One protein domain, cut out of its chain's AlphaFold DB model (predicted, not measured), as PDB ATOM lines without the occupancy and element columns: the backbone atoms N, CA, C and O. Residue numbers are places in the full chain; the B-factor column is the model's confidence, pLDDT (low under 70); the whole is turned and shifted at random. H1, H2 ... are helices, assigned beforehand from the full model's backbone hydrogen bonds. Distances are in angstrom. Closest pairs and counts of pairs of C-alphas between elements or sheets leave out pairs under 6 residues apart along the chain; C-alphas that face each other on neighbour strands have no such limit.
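AT A GLANCE: This is residues 286 to 416 of the 418 residues of the protein "Molybdenum cofactor biosynthesis protein A" of uncultured Ruminococcus sp (UniProt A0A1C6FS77). A splayed helical hairpin, H1 and H2, and a long helix, H6, extend from a small core in which H3 and H4 lie side by side; the short helix H5 packs on H4. H6 packs on H3 with residues 386 to 393, and its residues 405 to 416 stick out free. The printed part has 131 residues with six named helices, in the order H1 H2 H3 H4 H5 H6, and no named strand; the class is all helix. The whole is loose, with a radius of gyration of the C-alphas of 19.4 A, and spans 73 by 33 by 21 A, part of that length being the free end of H6.

HOW THE PARTS SIT: H6, residues 383 to 416, touches H3, residues 342 to 354, with residues 386 to 393 alone. The closest C-alphas, Leu 348 and Phe 390, are 5.8 A apart, at a steep tilt of 39 degrees, opposite ways. H3 and H4, residues 360 to 370, form a hairpin at a shallow tilt of 14 degrees; the closest C-alphas, Cys 354 and Gln 363, are 5.0 A apart. H4 is the hub, touching four other helices. H5, residues 375 to 380, forms a hairpin with H4 at 36 degrees, only just a steep tilt; the closest C-alphas, Ala 364 and Val 378, are 6.0 A apart. H2, residues 310 to 333, touches H4 with residues 322 to 326 alone, the closest C-alphas being Arg 322 and Phe 366 at 7.0 A; the tilt of 69.6 degrees is steep, only just short of about perpendicular. H2 touches H3 with residues 326 to 333 alone, at a steep tilt of 67 degrees, with the closest C-alphas, Ile 330 and Ala 349, 5.4 A apart. H1, residues 286 to 303, forms a hairpin with H2 at a steep tilt of 43 degrees; the closest C-alphas, His 295 and Phe 316, are 5.1 A apart. H1 and H4 touch only at their ends, with the closest C-alphas, Ala 288 and Ile 369, 5.1 A apart. H5 and H6 are apart. In H1, H2, H3, H4, H5 and H6 every O i to N i+4 pair is within hydrogen-bond range.

IN THESE COORDINATES: H6 runs 50.1 A from first to last C-alpha and ends at C-alpha 416, at (-28.660, -15.431, -81.400). H1 begins at C-alpha 286, at (-9.057, -3.192, -39.940), and measures 25.7 A; H2 measures 34.8 A. H3 measures 18.4 A, H4 15.5 A and H5 8.8 A.

THE WHOLE: The C-alphas of Gly 305 and Ile 416, the two farthest apart, are 73.1 A apart. Without residues 405 to 416 the body spans 58 by 29 by 21 A. The printed part has no cut and no long link. Mean pLDDT of the printed part is 92.8, and residues 409 to 416 are under 70.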
ATOM      1  N   SER A 286      -9.781  -4.303 -40.571       94.88
ATOM      2  CA  SER A 286      -9.057  -3.192 -39.940       94.88
ATOM      3  C   SER A 286      -8.780  -3.427 -38.451       94.88
ATOM      4  O   SER A 286      -7.786  -2.915 -37.943       94.88
ATOM      5  N   VAL A 287      -9.632  -4.202 -37.765       94.75
ATOM      6  CA  VAL A 287      -9.442  -4.604 -36.359       94.75
ATOM      7  C   VAL A 287      -8.215  -5.508 -36.247       94.75
ATOM      8  O   VAL A 287      -7.271  -5.176 -35.536       94.75
ATOM      9  N   ALA A 288      -8.155  -6.566 -37.058       97.12
ATOM     10  CA  ALA A 288      -6.989  -7.439 -37.134       97.12
ATOM     11  C   ALA A 288      -5.713  -6.674 -37.536       97.12
ATOM     12  O   ALA A 288      -4.640  -6.927 -36.996       97.12
ATOM     13  N   ASN A 289      -5.797  -5.698 -38.448       97.62
ATOM     14  CA  ASN A 289      -4.644  -4.849 -38.761       97.62
ATOM     15  C   ASN A 289      -4.127  -4.093 -37.532       97.62
ATOM     16  O   ASN A 289      -2.918  -4.033 -37.333       97.62
ATOM     17  N   ALA A 290      -5.017  -3.508 -36.724       96.00
ATOM     18  CA  ALA A 290      -4.626  -2.778 -35.520       96.00
ATOM     19  C   ALA A 290      -3.909  -3.688 -34.507       96.00
ATOM     20  O   ALA A 290      -2.885  -3.291 -33.951       96.00
ATOM     21  N   ASP A 291      -4.377  -4.928 -34.344       97.06
ATOM     22  CA  ASP A 291      -3.728  -5.922 -33.483       97.06
ATOM     23  C   ASP A 291      -2.337  -6.325 -33.994       97.06
ATOM     24  O   ASP A 291      -1.401  -6.456 -33.201       97.06
ATOM     25  N   ILE A 292      -2.157  -6.461 -35.316       98.19
ATOM     26  CA  ILE A 292      -0.832  -6.689 -35.916       98.19
ATOM     27  C   ILE A 292       0.092  -5.493 -35.674       98.19
ATOM     28  O   ILE A 292       1.240  -5.677 -35.277       98.19
ATOM     29  N   GLU A 293      -0.382  -4.265 -35.879       97.25
ATOM     30  CA  GLU A 293       0.415  -3.058 -35.631       97.25
ATOM     31  C   GLU A 293       0.844  -2.954 -34.166       97.25
ATOM     32  O   GLU A 293       1.995  -2.610 -33.876       97.25
ATOM     33  N   LYS A 294      -0.045  -3.315 -33.234       96.69
ATOM     34  CA  LYS A 294       0.278  -3.384 -31.810       96.69
ATOM     35  C   LYS A 294       1.320  -4.466 -31.528       96.69
ATOM     36  O   LYS A 294       2.334  -4.150 -30.911       96.69
ATOM     37  N   HIS A 295       1.144  -5.685 -32.042       97.88
ATOM     38  CA  HIS A 295       2.140  -6.758 -31.939       97.88
ATOM     39  C   HIS A 295       3.526  -6.310 -32.437       97.88
ATOM     40  O   HIS A 295       4.516  -6.446 -31.715       97.88
ATOM     41  N   LEU A 296       3.605  -5.711 -33.630       98.00
ATOM     42  CA  LEU A 296       4.862  -5.217 -34.200       98.00
ATOM     43  C   LEU A 296       5.495  -4.124 -33.329       98.00
ATOM     44  O   LEU A 296       6.708  -4.125 -33.117       98.00
ATOM     45  N   SER A 297       4.680  -3.215 -32.794       97.19
ATOM     46  CA  SER A 297       5.148  -2.138 -31.916       97.19
ATOM     47  C   SER A 297       5.765  -2.689 -30.625       97.19
ATOM     48  O   SER A 297       6.857  -2.265 -30.253       97.19
ATOM     49  N   LEU A 298       5.139  -3.697 -30.002       97.31
ATOM     50  CA  LEU A 298       5.681  -4.382 -28.819       97.31
ATOM     51  C   LEU A 298       7.003  -5.106 -29.130       97.31
ATOM     52  O   LEU A 298       7.964  -5.008 -28.366       97.31
ATOM     53  N   GLN A 299       7.087  -5.794 -30.275       97.56
ATOM     54  CA  GLN A 299       8.321  -6.457 -30.719       97.56
ATOM     55  C   GLN A 299       9.467  -5.451 -30.893       97.56
ATOM     56  O   GLN A 299      10.588  -5.687 -30.435       97.56
ATOM     57  N   TRP A 300       9.178  -4.299 -31.501       97.38
ATOM     58  CA  TRP A 300      10.157  -3.228 -31.650       97.38
ATOM     59  C   TRP A 300      10.591  -2.672 -30.294       97.38
ATOM     60  O   TRP A 300      11.789  -2.567 -30.044       97.38
ATOM     61  N   GLN A 301       9.653  -2.377 -29.393       96.75
ATOM     62  CA  GLN A 301       9.954  -1.863 -28.053       96.75
ATOM     63  C   GLN A 301      10.898  -2.797 -27.294       96.75
ATOM     64  O   GLN A 301      11.958  -2.368 -26.830       96.75
ATOM     65  N   LYS A 302      10.573  -4.092 -27.266       96.12
ATOM     66  CA  LYS A 302      11.396  -5.121 -26.629       96.12
ATOM     67  C   LYS A 302      12.801  -5.191 -27.228       96.12
ATOM     68  O   LYS A 302      13.781  -5.207 -26.483       96.12
ATOM     69  N   ALA A 303      12.911  -5.181 -28.557       96.69
ATOM     70  CA  ALA A 303      14.198  -5.212 -29.254       96.69
ATOM     71  C   ALA A 303      15.083  -3.985 -28.953       96.69
ATOM     72  O   ALA A 303      16.305  -4.080 -29.031       96.69
ATOM     73  N   HIS A 304      14.480  -2.858 -28.563       96.00
ATOM     74  CA  HIS A 304      15.177  -1.607 -28.250       96.00
ATOM     75  C   HIS A 304      15.291  -1.335 -26.738       96.00
ATOM     76  O   HIS A 304      15.626  -0.223 -26.330       96.00
ATOM     77  N   GLY A 305      15.047  -2.341 -25.890       95.31
ATOM     78  CA  GLY A 305      15.202  -2.224 -24.434       95.31
ATOM     79  C   GLY A 305      14.157  -1.327 -23.761       95.31
ATOM     80  O   GLY A 305      14.406  -0.796 -22.673       95.31
ATOM     81  N   ILE A 306      13.006  -1.140 -24.407       95.88
ATOM     82  CA  ILE A 306      11.821  -0.500 -23.838       95.88
ATOM     83  C   ILE A 306      10.996  -1.587 -23.144       95.88
ATOM     84  O   ILE A 306      10.824  -2.681 -23.682       95.88
ATOM     85  N   TYR A 307      10.543  -1.316 -21.916       95.19
ATOM     86  CA  TYR A 307       9.758  -2.282 -21.146       95.19
ATOM     87  C   TYR A 307       8.463  -2.612 -21.885       95.19
ATOM     88  O   TYR A 307       7.761  -1.701 -22.311       95.19
ATOM     89  N   VAL A 308       8.153  -3.900 -21.969       96.50
ATOM     90  CA  VAL A 308       6.904  -4.435 -22.500       96.50
ATOM     91  C   VAL A 308       6.323  -5.362 -21.444       96.50
ATOM     92  O   VAL A 308       7.051  -6.183 -20.878       96.50
ATOM     93  N   ASP A 309       5.026  -5.234 -21.176       96.25
ATOM     94  CA  ASP A 309       4.337  -6.138 -20.265       96.25
ATOM     95  C   ASP A 309       4.329  -7.575 -20.838       96.25
ATOM     96  O   ASP A 309       3.876  -7.779 -21.970       96.25
ATOM     97  N   PRO A 310       4.814  -8.592 -20.098       97.12
ATOM     98  CA  PRO A 310       4.884  -9.961 -20.611       97.12
ATOM     99  C   PRO A 310       3.523 -10.583 -20.963       97.12
ATOM    100  O   PRO A 310       3.458 -11.433 -21.853       97.12
ATOM    101  N   GLN A 311       2.445 -10.199 -20.272       96.81
ATOM    102  CA  GLN A 311       1.095 -10.683 -20.571       96.81
ATOM    103  C   GLN A 311       0.571 -10.036 -21.850       96.81
ATOM    104  O   GLN A 311       0.010 -10.734 -22.695       96.81
ATOM    105  N   GLU A 312       0.802  -8.734 -22.017       94.94
ATOM    106  CA  GLU A 312       0.457  -8.010 -23.243       94.94
ATOM    107  C   GLU A 312       1.219  -8.583 -24.450       94.94
ATOM    108  O   GLU A 312       0.609  -8.911 -25.469       94.94
ATOM    109  N   GLU A 313       2.533  -8.803 -24.320       95.81
ATOM    110  CA  GLU A 313       3.345  -9.439 -25.364       95.81
ATOM    111  C   GLU A 313       2.789 -10.817 -25.742       95.81
ATOM    112  O   GLU A 313       2.590 -11.110 -26.923       95.81
ATOM    113  N   HIS A 314       2.512 -11.664 -24.748       96.38
ATOM    114  CA  HIS A 314       1.966 -12.996 -24.986       96.38
ATOM    115  C   HIS A 314       0.610 -12.941 -25.705       96.38
ATOM    116  O   HIS A 314       0.399 -13.680 -26.672       96.38
ATOM    117  N   ALA A 315      -0.283 -12.045 -25.278       95.38
ATOM    118  CA  ALA A 315      -1.606 -11.877 -25.866       95.38
ATOM    119  C   ALA A 315      -1.531 -11.453 -27.340       95.38
ATOM    120  O   ALA A 315      -2.153 -12.094 -28.191       95.38
ATOM    121  N   PHE A 316      -0.732 -10.434 -27.669       96.38
ATOM    122  CA  PHE A 316      -0.616  -9.940 -29.045       96.38
ATOM    123  C   PHE A 316       0.197 -10.867 -29.954       96.38
ATOM    124  O   PHE A 316      -0.123 -10.973 -31.137       96.38
ATOM    125  N   ASN A 317       1.174 -11.612 -29.424       96.81
ATOM    126  CA  ASN A 317       1.827 -12.692 -30.173       96.81
ATOM    127  C   ASN A 317       0.812 -13.780 -30.559       96.81
ATOM    128  O   ASN A 317       0.743 -14.190 -31.715       96.81
ATOM    129  N   ALA A 318      -0.021 -14.218 -29.608       95.44
ATOM    130  CA  ALA A 318      -1.070 -15.193 -29.889       95.44
ATOM    131  C   ALA A 318      -2.136 -14.629 -30.848       95.44
ATOM    132  O   ALA A 318      -2.662 -15.361 -31.687       95.44
ATOM    133  N   CYS A 319      -2.462 -13.336 -30.749       95.94
ATOM    134  CA  CYS A 319      -3.376 -12.668 -31.676       95.94
ATOM    135  C   CYS A 319      -2.824 -12.661 -33.111       95.94
ATOM    136  O   CYS A 319      -3.526 -13.071 -34.036       95.94
ATOM    137  N   ALA A 320      -1.548 -12.306 -33.297       97.31
ATOM    138  CA  ALA A 320      -0.902 -12.284 -34.608       97.31
ATOM    139  C   ALA A 320      -0.935 -13.653 -35.315       97.31
ATOM    140  O   ALA A 320      -1.250 -13.727 -36.506       97.31
ATOM    141  N   GLU A 321      -0.706 -14.747 -34.581       97.25
ATOM    142  CA  GLU A 321      -0.820 -16.105 -35.131       97.25
ATOM    143  C   GLU A 321      -2.261 -16.452 -35.544       97.25
ATOM    144  O   GLU A 321      -2.485 -17.006 -36.623       97.25
ATOM    145  N   ARG A 322      -3.269 -16.074 -34.743       97.06
ATOM    146  CA  ARG A 322      -4.684 -16.278 -35.111       97.06
ATOM    147  C   ARG A 322      -5.076 -15.473 -36.346       97.06
ATOM    148  O   ARG A 322      -5.756 -15.999 -37.226       97.06
ATOM    149  N   ILE A 323      -4.617 -14.228 -36.449       98.31
ATOM    150  CA  ILE A 323      -4.865 -13.366 -37.611       98.31
ATOM    151  C   ILE A 323      -4.268 -13.980 -38.875       98.31
ATOM    152  O   ILE A 323      -4.923 -13.987 -39.916       98.31
ATOM    153  N   LYS A 324      -3.067 -14.561 -38.788       98.06
ATOM    154  CA  LYS A 324      -2.456 -15.298 -39.898       98.06
ATOM    155  C   LYS A 324      -3.300 -16.505 -40.316       98.06
ATOM    156  O   LYS A 324      -3.602 -16.643 -41.500       98.06
ATOM    157  N   ILE A 325      -3.750 -17.323 -39.359       98.12
ATOM    158  CA  ILE A 325      -4.645 -18.466 -39.620       98.12
ATOM    159  C   ILE A 325      -5.929 -18.006 -40.322       98.12
ATOM    160  O   ILE A 325      -6.352 -18.619 -41.304       98.12
ATOM    161  N   LEU A 326      -6.543 -16.920 -39.845       98.12
ATOM    162  CA  LEU A 326      -7.746 -16.358 -40.451       98.12
ATOM    163  C   LEU A 326      -7.474 -15.858 -41.876       98.12
ATOM    164  O   LEU A 326      -8.216 -16.206 -42.792       98.12
ATOM    165  N   ALA A 327      -6.396 -15.100 -42.090       98.31
ATOM    166  CA  ALA A 327      -6.016 -14.586 -43.404       98.31
ATOM    167  C   ALA A 327      -5.814 -15.714 -44.426       98.31
ATOM    168  O   ALA A 327      -6.353 -15.655 -45.535       98.31
ATOM    169  N   ASP A 328      -5.074 -16.756 -44.042       98.44
ATOM    170  CA  ASP A 328      -4.829 -17.931 -44.879       98.44
ATOM    171  C   ASP A 328      -6.138 -18.666 -45.176       98.44
ATOM    172  O   ASP A 328      -6.379 -19.080 -46.315       98.44
ATOM    173  N   LYS A 329      -7.041 -18.754 -44.190       98.38
ATOM    174  CA  LYS A 329      -8.347 -19.375 -44.391       98.38
ATOM    175  C   LYS A 329      -9.224 -18.596 -45.368       98.38
ATOM    176  O   LYS A 329      -9.876 -19.212 -46.210       98.38
ATOM    177  N   ILE A 330      -9.228 -17.265 -45.298       98.31
ATOM    178  CA  ILE A 330      -9.978 -16.426 -46.242       98.31
ATOM    179  C   ILE A 330      -9.436 -16.620 -47.666       98.31
ATOM    180  O   ILE A 330     -10.215 -16.861 -48.590       98.31
ATOM    181  N   LYS A 331      -8.108 -16.621 -47.840       98.25
ATOM    182  CA  LYS A 331      -7.456 -16.876 -49.138       98.25
ATOM    183  C   LYS A 331      -7.788 -18.260 -49.699       98.25
ATOM    184  O   LYS A 331      -8.026 -18.389 -50.895       98.25
ATOM    185  N   GLU A 332      -7.842 -19.284 -48.848       97.94
ATOM    186  CA  GLU A 332      -8.247 -20.643 -49.231       97.94
ATOM    187  C   GLU A 332      -9.720 -20.705 -49.685       97.94
ATOM    188  O   GLU A 332     -10.070 -21.457 -50.597       97.94
ATOM    189  N   CYS A 333     -10.590 -19.928 -49.036       97.44
ATOM    190  CA  CYS A 333     -12.022 -19.885 -49.316       97.44
ATOM    191  C   CYS A 333     -12.364 -19.085 -50.580       97.44
ATOM    192  O   CYS A 333     -13.289 -19.472 -51.290       97.44
ATOM    193  N   HIS A 334     -11.624 -18.017 -50.895       96.75
ATOM    194  CA  HIS A 334     -11.921 -17.115 -52.017       96.75
ATOM    195  C   HIS A 334     -12.158 -17.840 -53.358       96.75
ATOM    196  O   HIS A 334     -13.235 -17.669 -53.935       96.75
ATOM    197  N   PRO A 335     -11.269 -18.732 -53.845       96.69
ATOM    198  CA  PRO A 335     -11.516 -19.443 -55.101       96.69
ATOM    199  C   PRO A 335     -12.669 -20.462 -55.019       96.69
ATOM    200  O   PRO A 335     -13.225 -20.841 -56.048       96.69
ATOM    201  N   LYS A 336     -13.040 -20.926 -53.816       96.75
ATOM    202  CA  LYS A 336     -14.133 -21.895 -53.600       96.75
ATOM    203  C   LYS A 336     -15.503 -21.214 -53.566       96.75
ATOM    204  O   LYS A 336     -16.499 -21.821 -53.962       96.75
ATOM    205  N   PHE A 337     -15.544 -19.957 -53.131       96.44
ATOM    206  CA  PHE A 337     -16.761 -19.165 -52.954       96.44
ATOM    207  C   PHE A 337     -16.657 -17.796 -53.651       96.44
ATOM    208  O   PHE A 337     -16.783 -16.762 -52.996       96.44
ATOM    209  N   PRO A 338     -16.446 -17.761 -54.983       94.69
ATOM    210  CA  PRO A 338     -16.103 -16.535 -55.710       94.69
ATOM    211  C   PRO A 338     -17.270 -15.549 -55.874       94.69
ATOM    212  O   PRO A 338     -17.095 -14.488 -56.462       94.69
ATOM    213  N   TYR A 339     -18.477 -15.900 -55.415       93.94
ATOM    214  CA  TYR A 339     -19.655 -15.027 -55.480       93.94
ATOM    215  C   TYR A 339     -19.987 -14.380 -54.127       93.94
ATOM    216  O   TYR A 339     -21.013 -13.694 -54.007       93.94
ATOM    217  N   LEU A 340     -19.159 -14.618 -53.107       95.06
ATOM    218  CA  LEU A 340     -19.236 -13.920 -51.830       95.06
ATOM    219  C   LEU A 340     -18.453 -12.610 -51.875       95.06
ATOM    220  O   LEU A 340     -17.408 -12.509 -52.512       95.06
ATOM    221  N   LYS A 341     -18.990 -11.619 -51.171       94.62
ATOM    222  CA  LYS A 341     -18.361 -10.327 -50.892       94.62
ATOM    223  C   LYS A 341     -17.220 -10.475 -49.876       94.62
ATOM    224  O   LYS A 341     -17.101 -11.522 -49.233       94.62
ATOM    225  N   HIS A 342     -16.412  -9.431 -49.681       95.94
ATOM    226  CA  HIS A 342     -15.270  -9.473 -48.753       95.94
ATOM    227  C   HIS A 342     -15.709  -9.794 -47.324       95.94
ATOM    228  O   HIS A 342     -15.184 -10.725 -46.707       95.94
ATOM    229  N   TRP A 343     -16.712  -9.071 -46.814       95.00
ATOM    230  CA  TRP A 343     -17.217  -9.294 -45.458       95.00
ATOM    231  C   TRP A 343     -17.846 -10.688 -45.300       95.00
ATOM    232  O   TRP A 343     -17.623 -11.364 -44.297       95.00
ATOM    233  N   GLU A 344     -18.579 -11.162 -46.313       95.81
ATOM    234  CA  GLU A 344     -19.228 -12.478 -46.303       95.81
ATOM    235  C   GLU A 344     -18.194 -13.600 -46.257       95.81
ATOM    236  O   GLU A 344     -18.351 -14.561 -45.505       95.81
ATOM    237  N   LEU A 345     -17.121 -13.482 -47.040       96.88
ATOM    238  CA  LEU A 345     -16.064 -14.482 -47.069       96.88
ATOM    239  C   LEU A 345     -15.242 -14.476 -45.772       96.88
ATOM    240  O   LEU A 345     -14.890 -15.549 -45.275       96.88
ATOM    241  N   SER A 346     -14.975 -13.294 -45.205       97.00
ATOM    242  CA  SER A 346     -14.331 -13.151 -43.894       97.00
ATOM    243  C   SER A 346     -15.155 -13.825 -42.791       97.00
ATOM    244  O   SER A 346     -14.631 -14.641 -42.022       97.00
ATOM    245  N   LEU A 347     -16.470 -13.589 -42.772       97.06
ATOM    246  CA  LEU A 347     -17.382 -14.224 -41.824       97.06
ATOM    247  C   LEU A 347     -17.466 -15.742 -42.038       97.06
ATOM    248  O   LEU A 347     -17.343 -16.500 -41.077       97.06
ATOM    249  N   LEU A 348     -17.582 -16.209 -43.288       97.69
ATOM    250  CA  LEU A 348     -17.599 -17.639 -43.622       97.69
ATOM    251  C   LEU A 348     -16.323 -18.347 -43.140       97.69
ATOM    252  O   LEU A 348     -16.395 -19.419 -42.533       97.69
ATOM    253  N   ALA A 349     -15.151 -17.767 -43.414       98.00
ATOM    254  CA  ALA A 349     -13.863 -18.304 -42.981       98.00
ATOM    255  C   ALA A 349     -13.768 -18.373 -41.450       98.00
ATOM    256  O   ALA A 349     -13.319 -19.388 -40.912       98.00
ATOM    257  N   THR A 350     -14.258 -17.341 -40.762       97.81
ATOM    258  CA  THR A 350     -14.332 -17.294 -39.297       97.81
ATOM    259  C   THR A 350     -15.237 -18.403 -38.755       97.81
ATOM    260  O   THR A 350     -14.801 -19.183 -37.909       97.81
ATOM    261  N   CYS A 351     -16.450 -18.573 -39.298       97.25
ATOM    262  CA  CYS A 351     -17.354 -19.665 -38.919       97.25
ATOM    263  C   CYS A 351     -16.710 -21.045 -39.130       97.25
ATOM    264  O   CYS A 351     -16.784 -21.900 -38.250       97.25
ATOM    265  N   LEU A 352     -16.028 -21.260 -40.262       96.94
ATOM    266  CA  LEU A 352     -15.328 -22.514 -40.563       96.94
ATOM    267  C   LEU A 352     -14.218 -22.849 -39.560       96.94
ATOM    268  O   LEU A 352     -13.969 -24.029 -39.306       96.94
ATOM    269  N   ILE A 353     -13.529 -21.837 -39.028       97.31
ATOM    270  CA  ILE A 353     -12.544 -22.014 -37.958       97.31
ATOM    271  C   ILE A 353     -13.276 -22.334 -36.653       97.31
ATOM    272  O   ILE A 353     -13.027 -23.384 -36.058       97.31
ATOM    273  N   CYS A 354     -14.228 -21.493 -36.245       96.81
ATOM    274  CA  CYS A 354     -14.924 -21.623 -34.966       96.81
ATOM    275  C   CYS A 354     -15.665 -22.958 -34.812       96.81
ATOM    276  O   CYS A 354     -15.566 -23.587 -33.762       96.81
ATOM    277  N   LEU A 355     -16.327 -23.455 -35.864       95.50
ATOM    278  CA  LEU A 355     -17.048 -24.737 -35.847       95.50
ATOM    279  C   LEU A 355     -16.134 -25.962 -35.639       95.50
ATOM    280  O   LEU A 355     -16.620 -27.031 -35.253       95.50
ATOM    281  N   LYS A 356     -14.823 -25.825 -35.882       95.38
ATOM    282  CA  LYS A 356     -13.810 -26.865 -35.626       95.38
ATOM    283  C   LYS A 356     -13.170 -26.756 -34.243       95.38
ATOM    284  O   LYS A 356     -12.541 -27.712 -33.795       95.38
ATOM    285  N   LEU A 357     -13.298 -25.607 -33.586       94.38
ATOM    286  CA  LEU A 357     -12.777 -25.386 -32.245       94.38
ATOM    287  C   LEU A 357     -13.761 -25.933 -31.206       94.38
ATOM    288  O   LEU A 357     -14.969 -25.753 -31.328       94.38
ATOM    289  N   ASN A 358     -13.231 -26.563 -30.157       88.19
ATOM    290  CA  ASN A 358     -14.015 -27.015 -28.998       88.19
ATOM    291  C   ASN A 358     -13.934 -26.041 -27.807       88.19
ATOM    292  O   ASN A 358     -14.594 -26.253 -26.795       88.19
ATOM    293  N   ASN A 359     -13.107 -24.996 -27.908       91.00
ATOM    294  CA  ASN A 359     -12.878 -24.008 -26.858       91.00
ATOM    295  C   ASN A 359     -13.614 -22.705 -27.210       91.00
ATOM    296  O   ASN A 359     -13.297 -22.071 -28.216       91.00
ATOM    297  N   THR A 360     -14.581 -22.312 -26.380       89.69
ATOM    298  CA  THR A 360     -15.418 -21.117 -26.584       89.69
ATOM    299  C   THR A 360     -14.632 -19.813 -26.471       89.69
ATOM    300  O   THR A 360     -14.914 -18.870 -27.202       89.69
ATOM    301  N   THR A 361     -13.603 -19.757 -25.622       91.06
ATOM    302  CA  THR A 361     -12.705 -18.598 -25.532       91.06
ATOM    303  C   THR A 361     -11.928 -18.414 -26.830       91.06
ATOM    304  O   THR A 361     -11.875 -17.310 -27.359       91.06
ATOM    305  N   GLU A 362     -11.380 -19.492 -27.396       91.88
ATOM    306  CA  GLU A 362     -10.683 -19.422 -28.688       91.88
ATOM    307  C   GLU A 362     -11.630 -19.022 -29.828       91.88
ATOM    308  O   GLU A 362     -11.260 -18.209 -30.672       91.88
ATOM    309  N   GLN A 363     -12.868 -19.529 -29.835       94.12
ATOM    310  CA  GLN A 363     -13.889 -19.095 -30.797       94.12
ATOM    311  C   GLN A 363     -14.163 -17.590 -30.686       94.12
ATOM    312  O   GLN A 363     -14.155 -16.898 -31.704       94.12
ATOM    313  N   ALA A 364     -14.361 -17.080 -29.467       93.75
ATOM    314  CA  ALA A 364     -14.597 -15.661 -29.229       93.75
ATOM    315  C   ALA A 364     -13.439 -14.797 -29.749       93.75
ATOM    316  O   ALA A 364     -13.684 -13.781 -30.394       93.75
ATOM    317  N   MET A 365     -12.187 -15.231 -29.566       94.06
ATOM    318  CA  MET A 365     -11.020 -14.516 -30.100       94.06
ATOM    319  C   MET A 365     -11.061 -14.410 -31.630       94.06
ATOM    320  O   MET A 365     -10.844 -13.327 -32.163       94.06
ATOM    321  N   PHE A 366     -11.388 -15.493 -32.348       96.19
ATOM    322  CA  PHE A 366     -11.534 -15.451 -33.812       96.19
ATOM    323  C   PHE A 366     -12.691 -14.553 -34.274       96.19
ATOM    324  O   PHE A 366     -12.574 -13.868 -35.291       96.19
ATOM    325  N   LEU A 367     -13.797 -14.545 -33.531       95.44
ATOM    326  CA  LEU A 367     -14.961 -13.714 -33.832       95.44
ATOM    327  C   LEU A 367     -14.689 -12.220 -33.596       95.44
ATOM    328  O   LEU A 367     -15.161 -11.398 -34.372       95.44
ATOM    329  N   LEU A 368     -13.895 -11.865 -32.583       94.25
ATOM    330  CA  LEU A 368     -13.494 -10.475 -32.339       94.25
ATOM    331  C   LEU A 368     -12.538  -9.965 -33.426       94.25
ATOM    332  O   LEU A 368     -12.780  -8.908 -34.008       94.25
ATOM    333  N   ILE A 369     -11.493 -10.729 -33.773       93.69
ATOM    334  CA  ILE A 369     -10.506 -10.287 -34.780       93.69
ATOM    335  C   ILE A 369     -11.096 -10.193 -36.195       93.69
ATOM    336  O   ILE A 369     -10.590  -9.432 -37.024       93.69
ATOM    337  N   CYS A 370     -12.172 -10.932 -36.506       91.50
ATOM    338  CA  CYS A 370     -12.833 -10.799 -37.807       91.50
ATOM    339  C   CYS A 370     -13.451  -9.402 -37.988       91.50
ATOM    340  O   CYS A 370     -13.556  -8.935 -39.121       91.50
ATOM    341  N   GLY A 371     -13.766  -8.706 -36.887       88.00
ATOM    342  CA  GLY A 371     -14.178  -7.302 -36.872       88.00
ATOM    343  C   GLY A 371     -15.563  -7.034 -37.459       88.00
ATOM    344  O   GLY A 371     -15.825  -5.908 -37.871       88.00
ATOM    345  N   LEU A 372     -16.422  -8.056 -37.545       90.06
ATOM    346  CA  LEU A 372     -17.764  -7.965 -38.146       90.06
ATOM    347  C   LEU A 372     -18.908  -8.088 -37.133       90.06
ATOM    348  O   LEU A 372     -20.057  -7.857 -37.496       90.06
ATOM    349  N   LEU A 373     -18.614  -8.496 -35.898       90.94
ATOM    350  CA  LEU A 373     -19.599  -8.705 -34.839       90.94
ATOM    351  C   LEU A 373     -19.224  -7.843 -33.633       90.94
ATOM    352  O   LEU A 373     -18.045  -7.744 -33.291       90.94
ATOM    353  N   ASP A 374     -20.217  -7.237 -32.988       90.44
ATOM    354  CA  ASP A 374     -20.022  -6.538 -31.719       90.44
ATOM    355  C   ASP A 374     -19.753  -7.523 -30.562       90.44
ATOM    356  O   ASP A 374     -20.025  -8.725 -30.659       90.44
ATOM    357  N   GLU A 375     -19.208  -7.019 -29.451       91.12
ATOM    358  CA  GLU A 375     -18.840  -7.854 -28.302       91.12
ATOM    359  C   GLU A 375     -20.021  -8.627 -27.700       91.12
ATOM    360  O   GLU A 375     -19.841  -9.766 -27.261       91.12
ATOM    361  N   ASP A 376     -21.219  -8.042 -27.671       92.62
ATOM    362  CA  ASP A 376     -22.398  -8.679 -27.080       92.62
ATOM    363  C   ASP A 376     -22.887  -9.838 -27.957       92.62
ATOM    364  O   ASP A 376     -23.207 -10.925 -27.456       92.62
ATOM    365  N   THR A 377     -22.836  -9.663 -29.278       92.94
ATOM    366  CA  THR A 377     -23.063 -10.727 -30.255       92.94
ATOM    367  C   THR A 377     -22.030 -11.844 -30.086       92.94
ATOM    368  O   THR A 377     -22.407 -13.013 -30.017       92.94
ATOM    369  N   VAL A 378     -20.736 -11.530 -29.940       93.62
ATOM    370  CA  VAL A 378     -19.695 -12.557 -29.721       93.62
ATOM    371  C   VAL A 378     -19.899 -13.326 -28.412       93.62
ATOM    372  O   VAL A 378     -19.661 -14.531 -28.366       93.62
ATOM    373  N   ARG A 379     -20.354 -12.669 -27.340       91.00
ATOM    374  CA  ARG A 379     -20.591 -13.322 -26.039       91.00
ATOM    375  C   ARG A 379     -21.773 -14.287 -26.049       91.00
ATOM    376  O   ARG A 379     -21.801 -15.215 -25.242       91.00
ATOM    377  N   THR A 380     -22.755 -14.050 -26.913       91.94
ATOM    378  CA  THR A 380     -24.026 -14.792 -26.928       91.94
ATOM    379  C   THR A 380     -24.136 -15.798 -28.070       91.94
ATOM    380  O   THR A 380     -25.014 -16.661 -28.032       91.94
ATOM    381  N   ILE A 381     -23.257 -15.724 -29.073       92.44
ATOM    382  CA  ILE A 381     -23.298 -16.621 -30.226       92.44
ATOM    383  C   ILE A 381     -22.945 -18.060 -29.834       92.44
ATOM    384  O   ILE A 381     -21.910 -18.339 -29.229       92.44
ATOM    385  N   ASP A 382     -23.812 -18.996 -30.212       92.25
ATOM    386  CA  ASP A 382     -23.613 -20.422 -29.983       92.25
ATOM    387  C   ASP A 382     -23.268 -21.173 -31.279       92.25
ATOM    388  O   ASP A 382     -23.230 -20.630 -32.391       92.25
ATOM    389  N   ARG A 383     -23.009 -22.476 -31.139       92.81
ATOM    390  CA  ARG A 383     -22.662 -23.341 -32.269       92.81
ATOM    391  C   ARG A 383     -23.783 -23.439 -33.308       92.81
ATOM    392  O   ARG A 383     -23.477 -23.553 -34.494       92.81
ATOM    393  N   LEU A 384     -25.050 -23.411 -32.887       94.31
ATOM    394  CA  LEU A 384     -26.192 -23.474 -33.802       94.31
ATOM    395  C   LEU A 384     -26.264 -22.202 -34.643       94.31
ATOM    396  O   LEU A 384     -26.443 -22.281 -35.856       94.31
ATOM    397  N   LYS A 385     -26.039 -21.038 -34.028       94.56
ATOM    398  CA  LYS A 385     -26.045 -19.761 -34.732       94.56
ATOM    399  C   LYS A 385     -24.861 -19.616 -35.684       94.56
ATOM    400  O   LYS A 385     -25.035 -19.118 -36.793       94.56
ATOM    401  N   LEU A 386     -23.677 -20.103 -35.305       94.69
ATOM    402  CA  LEU A 386     -22.529 -20.180 -36.217       94.69
ATOM    403  C   LEU A 386     -22.820 -21.063 -37.439       94.69
ATOM    404  O   LEU A 386     -22.432 -20.709 -38.553       94.69
ATOM    405  N   GLN A 387     -23.508 -22.191 -37.239       96.31
ATOM    406  CA  GLN A 387     -23.909 -23.086 -38.323       96.31
ATOM    407  C   GLN A 387     -24.948 -22.427 -39.246       96.31
ATOM    408  O   GLN A 387     -24.791 -22.470 -40.460       96.31
ATOM    409  N   ASP A 388     -25.941 -21.737 -38.679       97.00
ATOM    410  CA  ASP A 388     -26.954 -20.969 -39.418       97.00
ATOM    411  C   ASP A 388     -26.329 -19.880 -40.312       97.00
ATOM    412  O   ASP A 388     -26.663 -19.758 -41.495       97.00
ATOM    413  N   ILE A 389     -25.356 -19.127 -39.782       95.75
ATOM    414  CA  ILE A 389     -24.597 -18.133 -40.559       95.75
ATOM    415  C   ILE A 389     -23.836 -18.816 -41.700       95.75
ATOM    416  O   ILE A 389     -23.906 -18.364 -42.846       95.75
ATOM    417  N   PHE A 390     -23.127 -19.910 -41.408       96.81
ATOM    418  CA  PHE A 390     -22.382 -20.664 -42.412       96.81
ATOM    419  C   PHE A 390     -23.294 -21.152 -43.550       96.81
ATOM    420  O   PHE A 390     -23.020 -20.870 -44.719       96.81
ATOM    421  N   ASP A 391     -24.402 -21.817 -43.222       96.88
ATOM    422  CA  ASP A 391     -25.340 -22.369 -44.204       96.88
ATOM    423  C   ASP A 391     -25.992 -21.262 -45.044       96.88
ATOM    424  O   ASP A 391     -26.117 -21.388 -46.268       96.88
ATOM    425  N   THR A 392     -26.315 -20.126 -44.419       97.25
ATOM    426  CA  THR A 392     -26.848 -18.941 -45.106       97.25
ATOM    427  C   THR A 392     -25.870 -18.395 -46.146       97.25
ATOM    428  O   THR A 392     -26.256 -18.109 -47.284       97.25
ATOM    429  N   LEU A 393     -24.592 -18.252 -45.787       96.62
ATOM    430  CA  LEU A 393     -23.561 -17.741 -46.694       96.62
ATOM    431  C   LEU A 393     -23.278 -18.726 -47.835       96.62
ATOM    432  O   LEU A 393     -23.158 -18.319 -48.994       96.62
ATOM    433  N   MET A 394     -23.257 -20.026 -47.541       96.25
ATOM    434  CA  MET A 394     -23.135 -21.073 -48.557       96.25
ATOM    435  C   MET A 394     -24.279 -21.004 -49.572       96.25
ATOM    436  O   MET A 394     -24.031 -20.951 -50.782       96.25
ATOM    437  N   LEU A 395     -25.525 -20.944 -49.095       95.94
ATOM    438  CA  LEU A 395     -26.709 -20.820 -49.945       95.94
ATOM    439  C   LEU A 395     -26.641 -19.560 -50.816       95.94
ATOM    440  O   LEU A 395     -26.894 -19.626 -52.021       95.94
ATOM    441  N   ARG A 396     -26.235 -18.429 -50.235       95.06
ATOM    442  CA  ARG A 396     -26.100 -17.151 -50.942       95.06
ATOM    443  C   ARG A 396     -25.083 -17.221 -52.084       95.06
ATOM    444  O   ARG A 396     -25.372 -16.749 -53.186       95.06
ATOM    445  N   ASN A 397     -23.929 -17.852 -51.861       95.25
ATOM    446  CA  ASN A 397     -22.940 -18.089 -52.916       95.25
ATOM    447  C   ASN A 397     -23.532 -18.926 -54.065       95.25
ATOM    448  O   ASN A 397     -23.370 -18.573 -55.235       95.25
ATOM    449  N   TYR A 398     -24.259 -20.005 -53.751       94.44
ATOM    450  CA  TYR A 398     -24.899 -20.849 -54.766       94.44
ATOM    451  C   TYR A 398     -25.983 -20.112 -55.558       94.44
ATOM    452  O   TYR A 398     -26.020 -20.219 -56.785       94.44
ATOM    453  N   GLN A 399     -26.829 -19.330 -54.888       93.44
ATOM    454  CA  GLN A 399     -27.871 -18.534 -55.540       93.44
ATOM    455  C   GLN A 399     -27.272 -17.504 -56.505       93.44
ATOM    456  O   GLN A 399     -27.695 -17.410 -57.657       93.44
ATOM    457  N   ARG A 400     -26.232 -16.772 -56.085       92.94
ATOM    458  CA  ARG A 400     -25.551 -15.797 -56.954       92.94
ATOM    459  C   ARG A 400     -24.839 -16.461 -58.132       92.94
ATOM    460  O   ARG A 400     -24.905 -15.938 -59.245       92.94
ATOM    461  N   LYS A 401     -24.236 -17.639 -57.927       92.19
ATOM    462  CA  LYS A 401     -23.684 -18.460 -59.015       92.19
ATOM    463  C   LYS A 401     -24.753 -18.805 -60.053       92.19
ATOM    464  O   LYS A 401     -24.527 -18.593 -61.244       92.19
ATOM    465  N   TYR A 402     -25.906 -19.301 -59.606       90.56
ATOM    466  CA  TYR A 402     -27.018 -19.672 -60.483       90.56
ATOM    467  C   TYR A 402     -27.543 -18.472 -61.283       90.56
ATOM    468  O   TYR A 402     -27.657 -18.548 -62.505       90.56
ATOM    469  N   ASN A 403     -27.763 -17.331 -60.623       88.00
ATOM    470  CA  ASN A 403     -28.230 -16.106 -61.280       88.00
ATOM    471  C   ASN A 403     -27.233 -15.595 -62.334       88.00
ATOM    472  O   ASN A 403     -27.628 -15.194 -63.427       88.00
ATOM    473  N   CYS A 404     -25.929 -15.657 -62.041       84.62
ATOM    474  CA  CYS A 404     -24.886 -15.287 -62.996       84.62
ATOM    475  C   CYS A 404     -24.901 -16.190 -64.243       84.62
ATOM    476  O   CYS A 404     -24.758 -15.705 -65.366       84.62
ATOM    477  N   GLN A 405     -25.110 -17.499 -64.063       86.12
ATOM    478  CA  GLN A 405     -25.197 -18.459 -65.166       86.12
ATOM    479  C   GLN A 405     -26.461 -18.263 -66.014       86.12
ATOM    480  O   GLN A 405     -26.364 -18.261 -67.240       86.12
ATOM    481  N   GLN A 406     -27.616 -18.032 -65.385       77.69
ATOM    482  CA  GLN A 406     -28.871 -17.738 -66.083       77.69
ATOM    483  C   GLN A 406     -28.765 -16.465 -66.928       77.69
ATOM    484  O   GLN A 406     -29.063 -16.493 -68.119       77.69
ATOM    485  N   ASN A 407     -28.247 -15.372 -66.362       74.44
ATOM    486  CA  ASN A 407     -28.078 -14.119 -67.102       74.44
ATOM    487  C   ASN A 407     -27.175 -14.286 -68.333       74.44
ATOM    488  O   ASN A 407     -27.486 -13.748 -69.393       74.44
ATOM    489  N   ARG A 408     -26.100 -15.082 -68.233       72.19
ATOM    490  CA  ARG A 408     -25.242 -15.400 -69.388       72.19
ATOM    491  C   ARG A 408     -25.997 -16.156 -70.483       72.19
ATOM    492  O   ARG A 408     -25.816 -15.836 -71.654       72.19
ATOM    493  N   LEU A 409     -26.844 -17.124 -70.123       68.06
ATOM    494  CA  LEU A 409     -27.663 -17.868 -71.086       68.06
ATOM    495  C   LEU A 409     -28.661 -16.949 -71.803       68.06
ATOM    496  O   LEU A 409     -28.736 -16.984 -73.028       68.06
ATOM    497  N   TYR A 410     -29.348 -16.069 -71.069       67.31
ATOM    498  CA  TYR A 410     -30.243 -15.072 -71.663       67.31
ATOM    499  C   TYR A 410     -29.510 -14.113 -72.609       67.31
ATOM    500  O   TYR A 410     -30.000 -13.861 -73.707       67.31
ATOM    501  N   SER A 411     -28.323 -13.617 -72.237       65.06
ATOM    502  CA  SER A 411     -27.519 -12.758 -73.117       65.06
ATOM    503  C   SER A 411     -27.097 -13.470 -74.404       65.06
ATOM    504  O   SER A 411     -27.151 -12.869 -75.471       65.06
ATOM    505  N   ILE A 412     -26.729 -14.753 -74.331       67.62
ATOM    506  CA  ILE A 412     -26.394 -15.558 -75.515       67.62
ATOM    507  C   ILE A 412     -27.631 -15.763 -76.401       67.62
ATOM    508  O   ILE A 412     -27.539 -15.611 -77.615       67.62
ATOM    509  N   MET A 413     -28.797 -16.050 -75.817       59.72
ATOM    510  CA  MET A 413     -30.046 -16.197 -76.575       59.72
ATOM    511  C   MET A 413     -30.466 -14.897 -77.271       59.72
ATOM    512  O   MET A 413     -30.931 -14.945 -78.404       59.72
ATOM    513  N   LEU A 414     -30.265 -13.742 -76.630       58.97
ATOM    514  CA  LEU A 414     -30.497 -12.424 -77.228       58.97
ATOM    515  C   LEU A 414     -29.538 -12.130 -78.390       58.97
ATOM    516  O   LEU A 414     -29.971 -11.559 -79.382       58.97
ATOM    517  N   ILE A 415     -28.273 -12.552 -78.301       63.03
ATOM    518  CA  ILE A 415     -27.293 -12.414 -79.395       63.03
ATOM    519  C   ILE A 415     -27.638 -13.327 -80.582       63.03
ATOM    520  O   ILE A 415     -27.372 -12.962 -81.715       63.03
ATOM    521  N   ILE A 416     -28.229 -14.501 -80.338       63.91
ATOM    522  CA  ILE A 416     -28.660 -15.431 -81.400       63.91
ATOM    523  C   ILE A 416     -29.981 -14.977 -82.058       63.91
ATOM    524  O   ILE A 416     -30.293 -15.401 -83.167       63.91
TER     525      ILE A 416